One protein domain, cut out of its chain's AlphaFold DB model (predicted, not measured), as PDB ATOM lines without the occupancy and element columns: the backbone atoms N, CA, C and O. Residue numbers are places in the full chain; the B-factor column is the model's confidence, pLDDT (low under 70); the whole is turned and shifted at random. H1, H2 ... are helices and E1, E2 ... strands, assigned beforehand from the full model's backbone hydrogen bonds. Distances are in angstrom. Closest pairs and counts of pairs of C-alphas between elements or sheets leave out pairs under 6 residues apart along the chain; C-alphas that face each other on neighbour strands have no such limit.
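Overview. This is residues 20 to 147 of the 147 residues of an uncharacterized protein of Peredibacter sp (UniProt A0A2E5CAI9). Two helices, H1 and H2, fill the space between a long, twisted sheet of E1, E3 and E2 and a smaller sheet of E4, E6 and E5. The printed part has 128 residues, with two named helices and six named strands in the order E1 H1 E2 E3 E4 H2 E5 E6. Both sheets, E1 E3 E2 and E4 E6 E5, are antiparallel, and the class is mixed. The whole is compact, radius of gyration of the C-alphas 15.0 A, with an elongated outline of 51 by 29 by 18 A.

Along the chain. E3, residues 76 to 88, is 36.5 A long; E2, 59 to 69, is 28.2 A and bends by 59 degrees at 66; E1, 20 to 28, begins at (159.090, 208.669, 94.757) and is 24.4 A. H1 is 42 to 55, H2 107 to 120. E4 is 96 to 103, E5 123 to 126, E6 139 to 146, ending at (151.770, 200.106, 89.398).

Arrangement. N 24 and O 83 of E1 and E3 are 3.0 A apart; N 82 and O 64 of the hairpin E2 and E3, 2.8 A. H1 is on this sheet, over E3 and E2, height 7.6 A. H1 and H2 touch at C-alphas 49 and 113, 6.3 A, a steep tilt of 50 degrees, the same way. H2 is on both sheets and runs along E6 at 11 degrees on the local plane. N 99 and O 143 of E4 and E6 are 2.9 A apart; N 144 and O 125 of the hairpin E5 and E6, 2.9 A. Every O i to N i+4 pair is within hydrogen-bond range in H1, 8 of 10 in H2. E1, H1, E2 and E4, H2, E5 are split strand-helix-strand units, same-way strands with another between them, right-handed.

Size, cuts and confidence. The printed part has no cut. Links E1 to H1 and E5 to E6 are long. Residues 71 and 128 to 131 are under 70 in pLDDT.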
ATOM      1  N   LYS A  20     159.263 207.249  94.459       93.25
ATOM      2  CA  LYS A  20     159.090 208.669  94.757       93.25
ATOM      3  C   LYS A  20     158.291 208.867  96.034       93.25
ATOM      4  O   LYS A  20     157.141 208.450  96.118       93.25
ATOM      5  N   THR A  21     158.858 209.614  96.980       96.56
ATOM      6  CA  THR A  21     158.113 210.128  98.135       96.56
ATOM      7  C   THR A  21     157.266 211.335  97.734       96.56
ATOM      8  O   THR A  21     157.736 212.278  97.088       96.56
ATOM      9  N   ILE A  22     156.000 211.316  98.133       97.12
ATOM     10  CA  ILE A  22     154.976 212.297  97.798       97.12
ATOM     11  C   ILE A  22     154.425 212.892  99.094       97.12
ATOM     12  O   ILE A  22     154.076 212.168 100.020       97.12
ATOM     13  N   GLU A  23     154.320 214.223  99.155       98.25
ATOM     14  CA  GLU A  23     153.547 214.930 100.184       98.25
ATOM     15  C   GLU A  23     152.291 215.530  99.537       98.25
ATOM     16  O   GLU A  23     152.389 216.345  98.615       98.25
ATOM     17  N   LYS A  24     151.105 215.171 100.042       97.31
ATOM     18  CA  LYS A  24     149.820 215.728  99.592       97.31
ATOM     19  C   LYS A  24     149.059 216.349 100.752       97.31
ATOM     20  O   LYS A  24     149.009 215.812 101.859       97.31
ATOM     21  N   LYS A  25     148.441 217.499 100.481       97.88
ATOM     22  CA  LYS A  25     147.559 218.214 101.409       97.88
ATOM     23  C   LYS A  25     146.242 218.490 100.716       97.88
ATOM     24  O   LYS A  25     146.231 219.136  99.672       97.88
ATOM     25  N   PHE A  26     145.145 218.049 101.313       97.31
ATOM     26  CA  PHE A  26     143.815 218.267 100.763       97.31
ATOM     27  C   PHE A  26     142.773 218.432 101.864       97.31
ATOM     28  O   PHE A  26     143.027 218.189 103.045       97.31
ATOM     29  N   ARG A  27     141.591 218.905 101.474       95.75
ATOM     30  CA  ARG A  27     140.437 219.028 102.364       95.75
ATOM     31  C   ARG A  27     139.351 218.082 101.896       95.75
ATOM     32  O   ARG A  27     139.091 218.002 100.697       95.75
ATOM     33  N   ILE A  28     138.682 217.432 102.839       94.25
ATOM     34  CA  ILE A  28     137.419 216.763 102.551       94.25
ATOM     35  C   ILE A  28     136.350 217.849 102.456       94.25
ATOM     36  O   ILE A  28     136.051 218.517 103.451       94.25
ATOM     37  N   ASN A  29     135.824 218.056 101.248       87.81
ATOM     38  CA  ASN A  29     134.775 219.041 100.989       87.81
ATOM     39  C   ASN A  29     133.591 218.783 101.929       87.81
ATOM     40  O   ASN A  29     133.169 217.646 102.071       87.81
ATOM     41  N   SER A  30     133.046 219.803 102.592       86.94
ATOM     42  CA  SER A  30     131.874 219.585 103.452       86.94
ATOM     43  C   SER A  30     130.554 219.494 102.684       86.94
ATOM     44  O   SER A  30     129.561 219.078 103.266       86.94
ATOM     45  N   ARG A  31     130.494 219.902 101.410       87.25
ATOM     46  CA  ARG A  31     129.248 219.983 100.633       87.25
ATOM     47  C   ARG A  31     128.925 218.668  99.925       87.25
ATOM     48  O   ARG A  31     129.704 218.197  99.107       87.25
ATOM     49  N   THR A  32     127.729 218.150 100.177       88.50
ATOM     50  CA  THR A  32     127.174 216.940  99.561       88.50
ATOM     51  C   THR A  32     126.021 217.271  98.604       88.50
ATOM     52  O   THR A  32     125.869 218.410  98.152       88.50
ATOM     53  N   ASP A  33     125.174 216.274  98.324       86.31
ATOM     54  CA  ASP A  33     123.961 216.396  97.515       86.31
ATOM     55  C   ASP A  33     123.103 217.591  97.955       86.31
ATOM     56  O   ASP A  33     122.889 217.817  99.152       86.31
ATOM     57  N   PHE A  34     122.608 218.354  96.978       84.31
ATOM     58  CA  PHE A  34     121.694 219.487  97.181       84.31
ATOM     59  C   PHE A  34     122.189 220.549  98.183       84.31
ATOM     60  O   PHE A  34     121.389 221.252  98.796       84.31
ATOM     61  N   GLY A  35     123.509 220.685  98.360       82.38
ATOM     62  CA  GLY A  35     124.104 221.685  99.250       82.38
ATOM     63  C   GLY A  35     124.041 221.332 100.739       82.38
ATOM     64  O   GLY A  35     124.421 222.162 101.570       82.38
ATOM     65  N   ALA A  36     123.608 220.115 101.088       86.25
ATOM     66  CA  ALA A  36     123.738 219.610 102.448       86.25
ATOM     67  C   ALA A  36     125.213 219.571 102.875       86.25
ATOM     68  O   ALA A  36     126.124 219.548 102.043       86.25
ATOM     69  N   ARG A  37     125.448 219.606 104.191       88.56
ATOM     70  CA  ARG A  37     126.797 219.566 104.756       88.56
ATOM     71  C   ARG A  37     127.025 218.281 105.527       88.56
ATOM     72  O   ARG A  37     126.206 217.912 106.365       88.56
ATOM     73  N   VAL A  38     128.159 217.644 105.271       89.44
ATOM     74  CA  VAL A  38     128.673 216.512 106.034       89.44
ATOM     75  C   VAL A  38     130.030 216.879 106.614       89.44
ATOM     76  O   VAL A  38     130.830 217.580 105.996       89.44
ATOM     77  N   PHE A  39     130.281 216.392 107.818       91.50
ATOM     78  CA  PHE A  39     131.578 216.475 108.463       91.50
ATOM     79  C   PHE A  39     131.958 215.071 108.915       91.50
ATOM     80  O   PHE A  39     131.088 214.269 109.253       91.50
ATOM     81  N   TYR A  40     133.250 214.775 108.897       91.44
ATOM     82  CA  TYR A  40     133.787 213.481 109.300       91.44
ATOM     83  C   TYR A  40     134.666 213.678 110.531       91.44
ATOM     84  O   TYR A  40     135.300 214.725 110.671       91.44
ATOM     85  N   ASN A  41     134.694 212.705 111.439       91.94
ATOM     86  CA  ASN A  41     135.726 212.681 112.475       91.94
ATOM     87  C   ASN A  41     137.084 212.372 111.823       91.94
ATOM     88  O   ASN A  41     137.147 211.655 110.824       91.94
ATOM     89  N   CYS A  42     138.160 212.936 112.371       92.56
ATOM     90  CA  CYS A  42     139.481 212.773 111.769       92.56
ATOM     91  C   CYS A  42     139.947 211.319 111.750       92.56
ATOM     92  O   CYS A  42     140.419 210.892 110.708       92.56
ATOM     93  N   ASP A  43     139.693 210.559 112.816       92.25
ATOM     94  CA  ASP A  43     140.061 209.142 112.902       92.25
ATOM     95  C   ASP A  43     139.538 208.347 111.685       92.25
ATOM     96  O   ASP A  43     140.305 207.681 111.000       92.25
ATOM     97  N   SER A  44     138.263 208.519 111.292       92.38
ATOM     98  CA  SER A  44     137.747 207.824 110.097       92.38
ATOM     99  C   SER A  44     138.381 208.326 108.800       92.38
ATOM    100  O   SER A  44     138.502 207.564 107.847       92.38
ATOM    101  N   VAL A  45     138.718 209.615 108.707       95.69
ATOM    102  CA  VAL A  45     139.359 210.172 107.506       95.69
ATOM    103  C   VAL A  45     140.783 209.638 107.376       95.69
ATOM    104  O   VAL A  45     141.189 209.302 106.266       95.69
ATOM    105  N   GLU A  46     141.515 209.543 108.484       97.19
ATOM    106  CA  GLU A  46     142.862 208.977 108.539       97.19
ATOM    107  C   GLU A  46     142.840 207.512 108.119       97.19
ATOM    108  O   GLU A  46     143.487 207.174 107.128       97.19
ATOM    109  N   ASP A  47     142.004 206.696 108.770       97.12
ATOM    110  CA  ASP A  47     141.859 205.270 108.473       97.12
ATOM    111  C   ASP A  47     141.514 205.043 106.996       97.12
ATOM    112  O   ASP A  47     142.171 204.274 106.301       97.12
ATOM    113  N   ARG A  48     140.516 205.763 106.458       97.19
ATOM    114  CA  ARG A  48     140.108 205.573 105.052       97.19
ATOM    115  C   ARG A  48     141.136 206.075 104.056       97.19
ATOM    116  O   ARG A  48     141.204 205.544 102.950       97.19
ATOM    117  N   THR A  49     141.900 207.102 104.410       98.31
ATOM    118  CA  THR A  49     142.981 207.584 103.551       98.31
ATOM    119  C   THR A  49     144.131 206.591 103.536       98.31
ATOM    120  O   THR A  49     144.642 206.303 102.458       98.31
ATOM    121  N   TYR A  50     144.484 206.030 104.694       98.62
ATOM    122  CA  TYR A  50     145.475 204.968 104.798       98.62
ATOM    123  C   TYR A  50     145.051 203.746 103.969       98.62
ATOM    124  O   TYR A  50     145.789 203.360 103.068       98.62
ATOM    125  N   ASP A  51     143.829 203.234 104.177       98.00
ATOM    126  CA  ASP A  51     143.279 202.081 103.446       98.00
ATOM    127  C   ASP A  51     143.368 202.277 101.917       98.00
ATOM    128  O   ASP A  51     143.717 201.363 101.177       98.00
ATOM    129  N   ILE A  52     143.031 203.477 101.424       97.62
ATOM    130  CA  ILE A  52     143.065 203.790  99.987       97.62
ATOM    131  C   ILE A  52     144.500 203.854  99.460       97.62
ATOM    132  O   ILE A  52     144.760 203.344  98.373       97.62
ATOM    133  N   LEU A  53     145.415 204.500 100.187       98.44
ATOM    134  CA  LEU A  53     146.816 204.610  99.776       98.44
ATOM    135  C   LEU A  53     147.493 203.233  99.754       98.44
ATOM    136  O   LEU A  53     148.170 202.913  98.780       98.44
ATOM    137  N   GLU A  54     147.259 202.412 100.778       98.44
ATOM    138  CA  GLU A  54     147.788 201.048 100.876       98.44
ATOM    139  C   GLU A  54     147.245 200.154  99.751       98.44
ATOM    140  O   GLU A  54     148.014 199.493  99.056       98.44
ATOM    141  N   GLU A  55     145.935 200.197  99.486       97.88
ATOM    142  CA  GLU A  55     145.311 199.431  98.397       97.88
ATOM    143  C   GLU A  55     145.881 199.807  97.015       97.88
ATOM    144  O   GLU A  55     145.994 198.951  96.131       97.88
ATOM    145  N   LEU A  56     146.284 201.070  96.832       97.06
ATOM    146  CA  LEU A  56     146.932 201.572  95.617       97.06
ATOM    147  C   LEU A  56     148.438 201.262  95.534       97.06
ATOM    148  O   LEU A  56     149.054 201.583  94.523       97.06
ATOM    149  N   GLY A  57     149.015 200.609  96.546       97.00
ATOM    150  CA  GLY A  57     150.420 200.193  96.566       97.00
ATOM    151  C   GLY A  57     151.387 201.219  97.147       97.00
ATOM    152  O   GLY A  57     152.590 201.102  96.933       97.00
ATOM    153  N   ALA A  58     150.901 202.232  97.867       97.75
ATOM    154  CA  ALA A  58     151.796 203.141  98.566       97.75
ATOM    155  C   ALA A  58     152.478 202.458  99.763       97.75
ATOM    156  O   ALA A  58     151.887 201.624 100.448       97.75
ATOM    157  N   THR A  59     153.708 202.872 100.052       97.25
ATOM    158  CA  THR A  59     154.498 202.442 101.216       97.25
ATOM    159  C   THR A  59     154.883 203.644 102.079       97.25
ATOM    160  O   THR A  59     154.630 204.792 101.705       97.25
ATOM    161  N   ASP A  60     155.438 203.396 103.272       97.56
ATOM    162  CA  ASP A  60     155.846 204.437 104.234       97.56
ATOM    163  C   ASP A  60     154.750 205.489 104.497       97.56
ATOM    164  O   ASP A  60     155.005 206.694 104.567       97.56
ATOM    165  N   ILE A  61     153.499 205.023 104.590       98.56
ATOM    166  CA  ILE A  61     152.318 205.881 104.647       98.56
ATOM    167  C   ILE A  61     152.216 206.546 106.023       98.56
ATOM    168  O   ILE A  61     152.024 205.895 107.049       98.56
ATOM    169  N   GLU A  62     152.232 207.874 106.029       98.50
ATOM    170  CA  GLU A  62     151.856 208.709 107.159       98.50
ATOM    171  C   GLU A  62     150.636 209.555 106.781       98.50
ATOM    172  O   GLU A  62     150.687 210.363 105.850       98.50
ATOM    173  N   VAL A  63     149.541 209.413 107.530       98.38
ATOM    174  CA  VAL A  63     148.332 210.231 107.376       98.38
ATOM    175  C   VAL A  63     148.091 211.014 108.658       98.38
ATOM    176  O   VAL A  63     148.084 210.453 109.748       98.38
ATOM    177  N   ARG A  64     147.881 212.325 108.527       97.56
ATOM    178  CA  ARG A  64     147.475 213.205 109.625       97.56
ATOM    179  C   ARG A  64     146.270 214.031 109.217       97.56
ATOM    180  O   ARG A  64     146.310 214.748 108.217       97.56
ATOM    181  N   CYS A  65     145.229 214.008 110.030       95.19
ATOM    182  CA  CYS A  65     144.035 214.811 109.880       95.19
ATOM    183  C   CYS A  65     143.946 215.866 110.981       95.19
ATOM    184  O   CYS A  65     144.266 215.648 112.147       95.19
ATOM    185  N   THR A  66     143.464 217.047 110.610       93.19
ATOM    186  CA  THR A  66     143.049 218.074 111.564       93.19
ATOM    187  C   THR A  66     141.664 218.594 111.207       93.19
ATOM    188  O   THR A  66     141.261 218.611 110.046       93.19
ATOM    189  N   GLY A  67     140.916 219.042 112.212       90.38
ATOM    190  CA  GLY A  67     139.549 219.513 112.012       90.38
ATOM    191  C   GLY A  67     138.517 218.420 112.217       90.38
ATOM    192  O   GLY A  67     138.567 217.744 113.239       90.38
ATOM    193  N   GLY A  68     137.557 218.316 111.301       89.06
ATOM    194  CA  GLY A  68     136.467 217.354 111.421       89.06
ATOM    195  C   GLY A  68     135.454 217.685 112.522       89.06
ATOM    196  O   GLY A  68     135.335 218.834 112.962       89.06
ATOM    197  N   ILE A  69     134.703 216.659 112.925       88.00
ATOM    198  CA  ILE A  69     133.828 216.682 114.105       88.00
ATOM    199  C   ILE A  69     134.690 216.424 115.341       88.00
ATOM    200  O   ILE A  69     135.425 215.433 115.381       88.00
ATOM    201  N   ASP A  70     134.601 217.293 116.349       78.56
ATOM    202  CA  ASP A  70     135.265 217.028 117.627       78.56
ATOM    203  C   ASP A  70     134.664 215.802 118.352       78.56
ATOM    204  O   ASP A  70     133.532 215.390 118.099       78.56
ATOM    205  N   ARG A  71     135.418 215.213 119.289       68.75
ATOM    206  CA  ARG A  71     135.012 213.996 120.025       68.75
ATOM    207  C   ARG A  71     133.712 214.147 120.832       68.75
ATOM    208  O   ARG A  71     133.142 213.147 121.253       68.75
ATOM    209  N   PHE A  72     133.269 215.378 121.062       74.06
ATOM    210  CA  PHE A  72     132.095 215.747 121.845       74.06
ATOM    211  C   PHE A  72     130.951 216.314 120.982       74.06
ATOM    212  O   PHE A  72     129.896 216.633 121.520       74.06
ATOM    213  N   GLY A  73     131.126 216.431 119.660       72.06
ATOM    214  CA  GLY A  73     130.143 216.982 118.729       72.06
ATOM    215  C   GLY A  73     129.929 218.501 118.793       72.06
ATOM    216  O   GLY A  73     128.983 218.983 118.172       72.06
ATOM    217  N   ASN A  74     130.749 219.269 119.518       74.44
ATOM    218  CA  ASN A  74     130.473 220.694 119.781       74.44
ATOM    219  C   ASN A  74     130.820 221.613 118.598       74.44
ATOM    220  O   ASN A  74     130.175 222.642 118.386       74.44
ATOM    221  N   TYR A  75     131.824 221.237 117.809       78.19
ATOM    222  CA  TYR A  75     132.297 221.963 116.640       78.19
ATOM    223  C   TYR A  75     132.503 221.014 115.462       78.19
ATOM    224  O   TYR A  75     133.091 219.937 115.585       78.19
ATOM    225  N   ALA A  76     132.048 221.459 114.292       85.88
ATOM    226  CA  ALA A  76     132.196 220.745 113.036       85.88
ATOM    227  C   ALA A  76     132.826 221.668 111.990       85.88
ATOM    228  O   ALA A  76     132.282 222.718 111.633       85.88
ATOM    229  N   ARG A  77     134.001 221.274 111.507       89.56
ATOM    230  CA  ARG A  77     134.708 221.936 110.409       89.56
ATOM    231  C   ARG A  77     135.197 220.895 109.416       89.56
ATOM    232  O   ARG A  77     135.210 219.704 109.707       89.56
ATOM    233  N   GLU A  78     135.577 221.349 108.230       91.62
ATOM    234  CA  GLU A  78     136.165 220.471 107.217       91.62
ATOM    235  C   GLU A  78     137.377 219.725 107.783       91.62
ATOM    236  O   GLU A  78     138.093 220.245 108.645       91.62
ATOM    237  N   ALA A  79     137.570 218.491 107.323       94.12
ATOM    238  CA  ALA A  79     138.741 217.697 107.653       94.12
ATOM    239  C   ALA A  79     139.876 218.071 106.694       94.12
ATOM    240  O   ALA A  79     139.698 218.075 105.476       94.12
ATOM    241  N   TYR A  80     141.030 218.406 107.255       96.38
ATOM    242  CA  TYR A  80     142.246 218.771 106.540       96.38
ATOM    243  C   TYR A  80     143.216 217.615 106.669       96.38
ATOM    244  O   TYR A  80     143.659 217.318 107.776       96.38
ATOM    245  N   VAL A  81     143.548 216.987 105.549       97.75
ATOM    246  CA  VAL A  81     144.399 215.803 105.498       97.75
ATOM    247  C   VAL A  81     145.770 216.202 104.973       97.75
ATOM    248  O   VAL A  81     145.884 216.864 103.938       97.75
ATOM    249  N   LYS A  82     146.817 215.807 105.694       98.38
ATOM    250  CA  LYS A  82     148.202 215.798 105.238       98.38
ATOM    251  C   LYS A  82     148.638 214.341 105.134       98.38
ATOM    252  O   LYS A  82     148.469 213.587 106.083       98.38
ATOM    253  N   THR A  83     149.217 213.979 104.001       98.44
ATOM    254  CA  THR A  83     149.746 212.637 103.750       98.44
ATOM    255  C   THR A  83     151.184 212.723 103.271       98.44
ATOM    256  O   THR A  83     151.535 213.657 102.541       98.44
ATOM    257  N   THR A  84     151.989 211.751 103.679       98.56
ATOM    258  CA  THR A  84     153.317 211.473 103.138       98.56
ATOM    259  C   THR A  84     153.385 209.982 102.843       98.56
ATOM    260  O   THR A  84     152.970 209.194 103.681       98.56
ATOM    261  N   TYR A  85     153.816 209.599 101.646       98.44
ATOM    262  CA  TYR A  85     153.897 208.194 101.237       98.44
ATOM    263  C   TYR A  85     154.850 208.025 100.053       98.44
ATOM    264  O   TYR A  85     155.118 208.986  99.329       98.44
ATOM    265  N   THR A  86     155.350 206.813  99.848       97.31
ATOM    266  CA  THR A  86     156.221 206.435  98.729       97.31
ATOM    267  C   THR A  86     155.426 205.625  97.703       97.31
ATOM    268  O   THR A  86     154.563 204.834  98.072       97.31
ATOM    269  N   VAL A  87     155.677 205.853  96.411       95.88
ATOM    270  CA  VAL A  87     155.056 205.115  95.294       95.88
ATOM    271  C   VAL A  87     156.113 204.649  94.296       95.88
ATOM    272  O   VAL A  87     157.120 205.341  94.108       95.88
ATOM    273  N   GLN A  88     155.858 203.533  93.613       93.56
ATOM    274  CA  GLN A  88     156.677 203.092  92.482       93.56
ATOM    275  C   GLN A  88     156.446 203.984  91.255       93.56
ATOM    276  O   GLN A  88     155.319 204.358  90.923       93.56
ATOM    277  N   THR A  89     157.526 204.314  90.552       88.94
ATOM    278  CA  THR A  89     157.517 205.120  89.321       88.94
ATOM    279  C   THR A  89     158.059 204.370  88.106       88.94
ATOM    280  O   THR A  89     158.108 204.948  87.022       88.94
ATOM    281  N   SER A  90     158.470 203.107  88.265       86.62
ATOM    282  CA  SER A  90     159.035 202.284  87.193       86.62
ATOM    283  C   SER A  90     158.651 200.807  87.324       86.62
ATOM    284  O   SER A  90     158.694 200.242  88.414       86.62
ATOM    285  N   GLU A  91     158.362 200.161  86.192       83.19
ATOM    286  CA  GLU A  91     158.166 198.705  86.080       83.19
ATOM    287  C   GLU A  91     159.455 197.895  86.319       83.19
ATOM    288  O   GLU A  91     159.414 196.679  86.455       83.19
ATOM    289  N   GLU A  92     160.623 198.542  86.390       83.81
ATOM    290  CA  GLU A  92     161.875 197.850  86.729       83.81
ATOM    291  C   GLU A  92     161.894 197.343  88.183       83.81
ATOM    292  O   GLU A  92     162.624 196.400  88.491       83.81
ATOM    293  N   GLN A  93     161.114 197.968  89.075       80.44
ATOM    294  CA  GLN A  93     160.987 197.585  90.490       80.44
ATOM    295  C   GLN A  93     159.541 197.369  90.954       80.44
ATOM    296  O   GLN A  93     159.342 196.803  92.026       80.44
ATOM    297  N   GLY A  94     158.552 197.766  90.150       86.88
ATOM    298  CA  GLY A  94     157.137 197.521  90.407       86.88
ATOM    299  C   GLY A  94     156.500 196.595  89.376       86.88
ATOM    300  O   GLY A  94     157.088 196.250  88.354       86.88
ATOM    301  N   SER A  95     155.256 196.210  89.629       93.12
ATOM    302  CA  SER A  95     154.427 195.521  88.637       93.12
ATOM    303  C   SER A  95     152.996 196.028  88.686       93.12
ATOM    304  O   SER A  95     152.496 196.447  89.732       93.12
ATOM    305  N   PHE A  96     152.330 195.995  87.537       95.81
ATOM    306  CA  PHE A  96     150.914 196.302  87.457       95.81
ATOM    307  C   PHE A  96     150.106 195.234  88.193       95.81
ATOM    308  O   PHE A  96     150.185 194.043  87.888       95.81
ATOM    309  N   GLN A  97     149.352 195.673  89.198       96.19
ATOM    310  CA  GLN A  97     148.527 194.816  90.035       96.19
ATOM    311  C   GLN A  97     147.109 195.357  90.117       96.19
ATOM    312  O   GLN A  97     146.881 196.569  90.192       96.19
ATOM    313  N   ASP A  98     146.156 194.434  90.178       96.56
ATOM    314  CA  ASP A  98     144.761 194.775  90.397       96.56
ATOM    315  C   ASP A  98     144.586 195.487  91.749       96.56
ATOM    316  O   ASP A  98     145.227 195.175  92.762       96.56
ATOM    317  N   PHE A  99     143.667 196.442  91.778       95.19
ATOM    318  CA  PHE A  99     143.183 197.054  93.008       95.19
ATOM    319  C   PHE A  99     141.661 197.131  92.997       95.19
ATOM    320  O   PHE A  99     141.012 197.204  91.943       95.19
ATOM    321  N   LYS A 100     141.062 197.130  94.189       94.69
ATOM    322  CA  LYS A 100     139.617 197.287  94.340       94.69
ATOM    323  C   LYS A 100     139.250 197.985  95.638       94.69
ATOM    324  O   LYS A 100     139.114 197.370  96.693       94.69
ATOM    325  N   ILE A 101     138.889 199.255  95.516       93.62
ATOM    326  CA  ILE A 101     138.385 200.052  96.631       93.62
ATOM    327  C   ILE A 101     136.857 199.985  96.632       93.62
ATOM    328  O   ILE A 101     136.194 200.289  95.636       93.62
ATOM    329  N   ARG A 102     136.274 199.599  97.773       91.62
ATOM    330  CA  ARG A 102     134.817 199.539  97.959       91.62
ATOM    331  C   ARG A 102     134.379 200.158  99.281       91.62
ATOM    332  O   ARG A 102     134.979 199.914 100.321       91.62
ATOM    333  N   SER A 103     133.257 200.866  99.253       90.00
ATOM    334  CA  SER A 103     132.570 201.369 100.444       90.00
ATOM    335  C   SER A 103     131.069 201.278 100.263       90.00
ATOM    336  O   SER A 103     130.568 201.632  99.203       90.00
ATOM    337  N   PHE A 104     130.337 200.818 101.278       83.75
ATOM    338  CA  PHE A 104     128.905 200.549 101.149       83.75
ATOM    339  C   PHE A 104     128.013 201.788 101.285       83.75
ATOM    340  O   PHE A 104     127.009 201.833 100.586       83.75
ATOM    341  N   ASN A 105     128.378 202.767 102.124       83.06
ATOM    342  CA  ASN A 105     127.529 203.925 102.466       83.06
ATOM    343  C   ASN A 105     128.330 205.225 102.693       83.06
ATOM    344  O   ASN A 105     128.012 206.025 103.577       83.06
ATOM    345  N   SER A 106     129.441 205.429 101.985       87.50
ATOM    346  CA  SER A 106     130.311 206.595 102.217       87.50
ATOM    347  C   SER A 106     130.965 207.097 100.938       87.50
ATOM    348  O   SER A 106     132.135 207.477 100.954       87.50
ATOM    349  N   CYS A 107     130.211 207.098  99.833       91.31
ATOM    350  CA  CYS A 107     130.727 207.517  98.535       91.31
ATOM    351  C   CYS A 107     131.421 208.874  98.588       91.31
ATOM    352  O   CYS A 107     132.549 208.977  98.130       91.31
ATOM    353  N   HIS A 108     130.807 209.874  99.218       93.31
ATOM    354  CA  HIS A 108     131.384 211.213  99.260       93.31
ATOM    355  C   HIS A 108     132.778 211.250  99.920       93.31
ATOM    356  O   HIS A 108     133.676 211.918  99.417       93.31
ATOM    357  N   LEU A 109     132.988 210.503 101.012       94.38
ATOM    358  CA  LEU A 109     134.299 210.443 101.668       94.38
ATOM    359  C   LEU A 109     135.332 209.748 100.776       94.38
ATOM    360  O   LEU A 109     136.411 210.287 100.550       94.38
ATOM    361  N   TYR A 110     134.989 208.565 100.265       94.56
ATOM    362  CA  TYR A 110     135.903 207.754  99.463       94.56
ATOM    363  C   TYR A 110     136.256 208.430  98.136       94.56
ATOM    364  O   TYR A 110     137.423 208.453  97.765       94.56
ATOM    365  N   ASP A 111     135.276 209.026  97.460       93.44
ATOM    366  CA  ASP A 111     135.478 209.772  96.217       93.44
ATOM    367  C   ASP A 111     136.351 211.010  96.438       93.44
ATOM    368  O   ASP A 111     137.290 211.248  95.677       93.44
ATOM    369  N   SER A 112     136.110 211.748  97.528       94.19
ATOM    370  CA  SER A 112     136.936 212.897  97.895       94.19
ATOM    371  C   SER A 112     138.379 212.483  98.175       94.19
ATOM    372  O   SER A 112     139.288 213.172  97.724       94.19
ATOM    373  N   ILE A 113     138.622 211.391  98.907       96.56
ATOM    374  CA  ILE A 113     139.987 210.914  99.174       96.56
ATOM    375  C   ILE A 113     140.640 210.452  97.870       96.56
ATOM    376  O   ILE A 113     141.685 210.977  97.493       96.56
ATOM    377  N   PHE A 114     139.997 209.523  97.157       95.00
ATOM    378  CA  PHE A 114     140.530 208.920  95.938       95.00
ATOM    379  C   PHE A 114     140.887 209.976  94.889       95.00
ATOM    380  O   PHE A 114     141.997 209.976  94.368       95.00
ATOM    381  N   THR A 115     139.995 210.938  94.640       93.56
ATOM    382  CA  THR A 115     140.225 212.016  93.667       93.56
ATOM    383  C   THR A 115     141.432 212.889  94.019       93.56
ATOM    384  O   THR A 115     142.101 213.386  93.118       93.56
ATOM    385  N   ASN A 116     141.746 213.068  95.307       96.38
ATOM    386  CA  ASN A 116     142.885 213.889  95.729       96.38
ATOM    387  C   ASN A 116     144.234 213.154  95.697       96.38
ATOM    388  O   ASN A 116     145.269 213.822  95.672       96.38
ATOM    389  N   VAL A 117     144.235 211.817  95.718       96.50
ATOM    390  CA  VAL A 117     145.471 211.013  95.760       96.50
ATOM    391  C   VAL A 117     145.767 210.283  94.453       96.50
ATOM    392  O   VAL A 117     146.922 209.967  94.196       96.50
ATOM    393  N   MET A 118     144.764 210.037  93.606       95.00
ATOM    394  CA  MET A 118     144.917 209.212  92.402       95.00
ATOM    395  C   MET A 118     145.990 209.726  91.433       95.00
ATOM    396  O   MET A 118     146.692 208.936  90.824       95.00
ATOM    397  N   ASP A 119     146.190 211.037  91.314       94.94
ATOM    398  CA  ASP A 119     147.194 211.617  90.411       94.94
ATOM    399  C   ASP A 119     148.648 211.319  90.828       94.94
ATOM    400  O   ASP A 119     149.590 211.667  90.121       94.94
ATOM    401  N   SER A 120     148.826 210.701  91.996       96.06
ATOM    402  CA  SER A 120     150.115 210.274  92.531       96.06
ATOM    403  C   SER A 120     150.528 208.881  92.067       96.06
ATOM    404  O   SER A 120     151.673 208.509  92.295       96.06
ATOM    405  N   PHE A 121     149.625 208.125  91.441       95.38
ATOM    406  CA  PHE A 121     149.837 206.733  91.051       95.38
ATOM    407  C   PHE A 121     149.801 206.567  89.530       95.38
ATOM    408  O   PHE A 121     149.135 207.324  88.818       95.38
ATOM    409  N   THR A 122     150.495 205.543  89.039       94.50
ATOM    410  CA  THR A 122     150.497 205.162  87.622       94.50
ATOM    411  C   THR A 122     149.475 204.054  87.404       94.50
ATOM    412  O   THR A 122     149.642 202.949  87.915       94.50
ATOM    413  N   PHE A 123     148.418 204.341  86.646       93.56
ATOM    414  CA  PHE A 123     147.382 203.368  86.296       93.56
ATOM    415  C   PHE A 123     147.566 202.886  84.860       93.56
ATOM    416  O   PHE A 123     147.781 203.706  83.968       93.56
ATOM    417  N   GLU A 124     147.434 201.580  84.641       93.50
ATOM    418  CA  GLU A 124     147.332 201.003  83.294       93.50
ATOM    419  C   GLU A 124     145.876 201.044  82.825       93.50
ATOM    420  O   GLU A 124     145.559 201.582  81.766       93.50
ATOM    421  N   GLU A 125     144.970 200.566  83.679       90.81
ATOM    422  CA  GLU A 125     143.536 200.556  83.427       90.81
ATOM    423  C   GLU A 125     142.766 201.044  84.654       90.81
ATOM    424  O   GLU A 125     143.133 200.797  85.804       90.81
ATOM    425  N   MET A 126     141.643 201.714  84.414       88.62
ATOM    426  CA  MET A 126     140.705 202.102  85.458       88.62
ATOM    427  C   MET A 126     139.299 201.766  84.992       88.62
ATOM    428  O   MET A 126     138.871 202.178  83.917       88.62
ATOM    429  N   SER A 127     138.548 201.029  85.806       80.56
ATOM    430  CA  SER A 127     137.141 200.797  85.515       80.56
ATOM    431  C   SER A 127     136.379 202.117  85.673       80.56
ATOM    432  O   SER A 127     136.347 202.677  86.772       80.56
ATOM    433  N   ASP A 128     135.705 202.572  84.615       61.91
ATOM    434  CA  ASP A 128     134.919 203.824  84.568       61.91
ATOM    435  C   ASP A 128     133.715 203.872  85.529       61.91
ATOM    436  O   ASP A 128     132.966 204.848  85.596       61.91
ATOM    437  N   LEU A 129     133.488 202.823  86.318       60.50
ATOM    438  CA  LEU A 129     132.350 202.715  87.220       60.50
ATOM    439  C   LEU A 129     132.575 203.451  88.548       60.50
ATOM    440  O   LEU A 129     132.285 202.882  89.599       60.50
ATOM    441  N   ARG A 130     132.985 204.730  88.526       63.53
ATOM    442  CA  ARG A 130     132.859 205.618  89.701       63.53
ATOM    443  C   ARG A 130     131.380 205.875  89.982       63.53
ATOM    444  O   ARG A 130     130.801 206.888  89.598       63.53
ATOM    445  N   ARG A 131     130.710 204.907  90.605       65.31
ATOM    446  CA  ARG A 131     129.263 204.958  90.833       65.31
ATOM    447  C   ARG A 131     128.933 205.729  92.097       65.31
ATOM    448  O   ARG A 131     128.546 205.144  93.093       65.31
ATOM    449  N   CYS A 132     129.011 207.046  92.030       76.62
ATOM    450  CA  CYS A 132     128.547 207.932  93.088       76.62
ATOM    451  C   CYS A 132     127.217 208.588  92.693       76.62
ATOM    452  O   CYS A 132     127.189 209.706  92.198       76.62
ATOM    453  N   VAL A 133     126.098 207.877  92.882       80.75
ATOM    454  CA  VAL A 133     124.751 208.417  92.575       80.75
ATOM    455  C   VAL A 133     124.315 209.466  93.610       80.75
ATOM    456  O   VAL A 133     123.526 210.356  93.313       80.75
ATOM    457  N   SER A 134     124.831 209.359  94.832       84.31
ATOM    458  CA  SER A 134     124.635 210.307  95.929       84.31
ATOM    459  C   SER A 134     125.776 210.184  96.932       84.31
ATOM    460  O   SER A 134     126.475 209.169  96.968       84.31
ATOM    461  N   SER A 135     125.914 211.159  97.824       84.50
ATOM    462  CA  SER A 135     126.931 211.170  98.883       84.50
ATOM    463  C   SER A 135     126.931 209.931  99.789       84.50
ATOM    464  O   SER A 135     127.985 209.522 100.285       84.50
ATOM    465  N   ARG A 136     125.761 209.308  99.979       85.25
ATOM    466  CA  ARG A 136     125.562 208.090 100.785       85.25
ATOM    467  C   ARG A 136     125.598 206.802  99.971       85.25
ATOM    468  O   ARG A 136     125.463 205.729 100.547       85.25
ATOM    469  N   SER A 137     125.736 206.892  98.651       87.81
ATOM    470  CA  SER A 137     125.788 205.713  97.794       87.81
ATOM    471  C   SER A 137     127.034 204.870  98.073       87.81
ATOM    472  O   SER A 137     127.979 205.282  98.756       87.81
ATOM    473  N   ARG A 138     127.031 203.668  97.504       88.50
ATOM    474  CA  ARG A 138     128.215 202.821  97.446       88.50
ATOM    475  C   ARG A 138     129.284 203.492  96.583       88.50
ATOM    476  O   ARG A 138     128.949 203.978  95.517       88.50
ATOM    477  N   PHE A 139     130.547 203.449  96.989       90.75
ATOM    478  CA  PHE A 139     131.683 203.745  96.111       90.75
ATOM    479  C   PHE A 139     132.359 202.443  95.713       90.75
ATOM    480  O   PHE A 139     132.569 201.567  96.556       90.75
ATOM    481  N   ILE A 140     132.648 202.298  94.425       91.38
ATOM    482  CA  ILE A 140     133.441 201.201  93.881       91.38
ATOM    483  C   ILE A 140     134.366 201.813  92.842       91.38
ATOM    484  O   ILE A 140     133.896 202.516  91.954       91.38
ATOM    485  N   VAL A 141     135.653 201.521  92.942       92.19
ATOM    486  CA  VAL A 141     136.610 201.724  91.857       92.19
ATOM    487  C   VAL A 141     137.560 200.536  91.851       92.19
ATOM    488  O   VAL A 141     137.911 199.995  92.901       92.19
ATOM    489  N   SER A 142     137.913 200.091  90.659       94.44
ATOM    490  CA  SER A 142     138.855 199.003  90.432       94.44
ATOM    491  C   SER A 142     139.640 199.276  89.162       94.44
ATOM    492  O   SER A 142     139.248 200.126  88.361       94.44
ATOM    493  N   GLY A 143     140.726 198.553  88.972       95.00
ATOM    494  CA  GLY A 143     141.584 198.673  87.806       95.00
ATOM    495  C   GLY A 143     142.945 198.094  88.129       95.00
ATOM    496  O   GLY A 143     143.066 197.311  89.072       95.00
ATOM    497  N   THR A 144     143.947 198.564  87.403       95.88
ATOM    498  CA  THR A 144     145.317 198.082  87.504       95.88
ATOM    499  C   THR A 144     146.240 199.265  87.765       95.88
ATOM    500  O   THR A 144     146.196 200.274  87.055       95.88
ATOM    501  N   VAL A 145     147.055 199.163  88.810       96.06
ATOM    502  CA  VAL A 145     147.959 200.223  89.273       96.06
ATOM    503  C   VAL A 145     149.362 199.658  89.449       96.06
ATOM    504  O   VAL A 145     149.519 198.497  89.826       96.06
ATOM    505  N   LEU A 146     150.379 200.459  89.143       96.06
ATOM    506  CA  LEU A 146     151.770 200.106  89.398       96.06
ATOM    507  C   LEU A 146     152.015 200.110  90.912       96.06
ATOM    508  O   LEU A 146     151.895 201.163  91.543       96.06
ATOM    509  N   LYS A 147     152.345 198.941  91.466       94.25
ATOM    510  CA  LYS A 147     152.694 198.741  92.879       94.25
ATOM    511  C   LYS A 147     154.109 198.206  93.021       94.25
ATOM    512  O   LYS A 147     154.551 197.465  92.108       94.25
TER     513      LYS A 147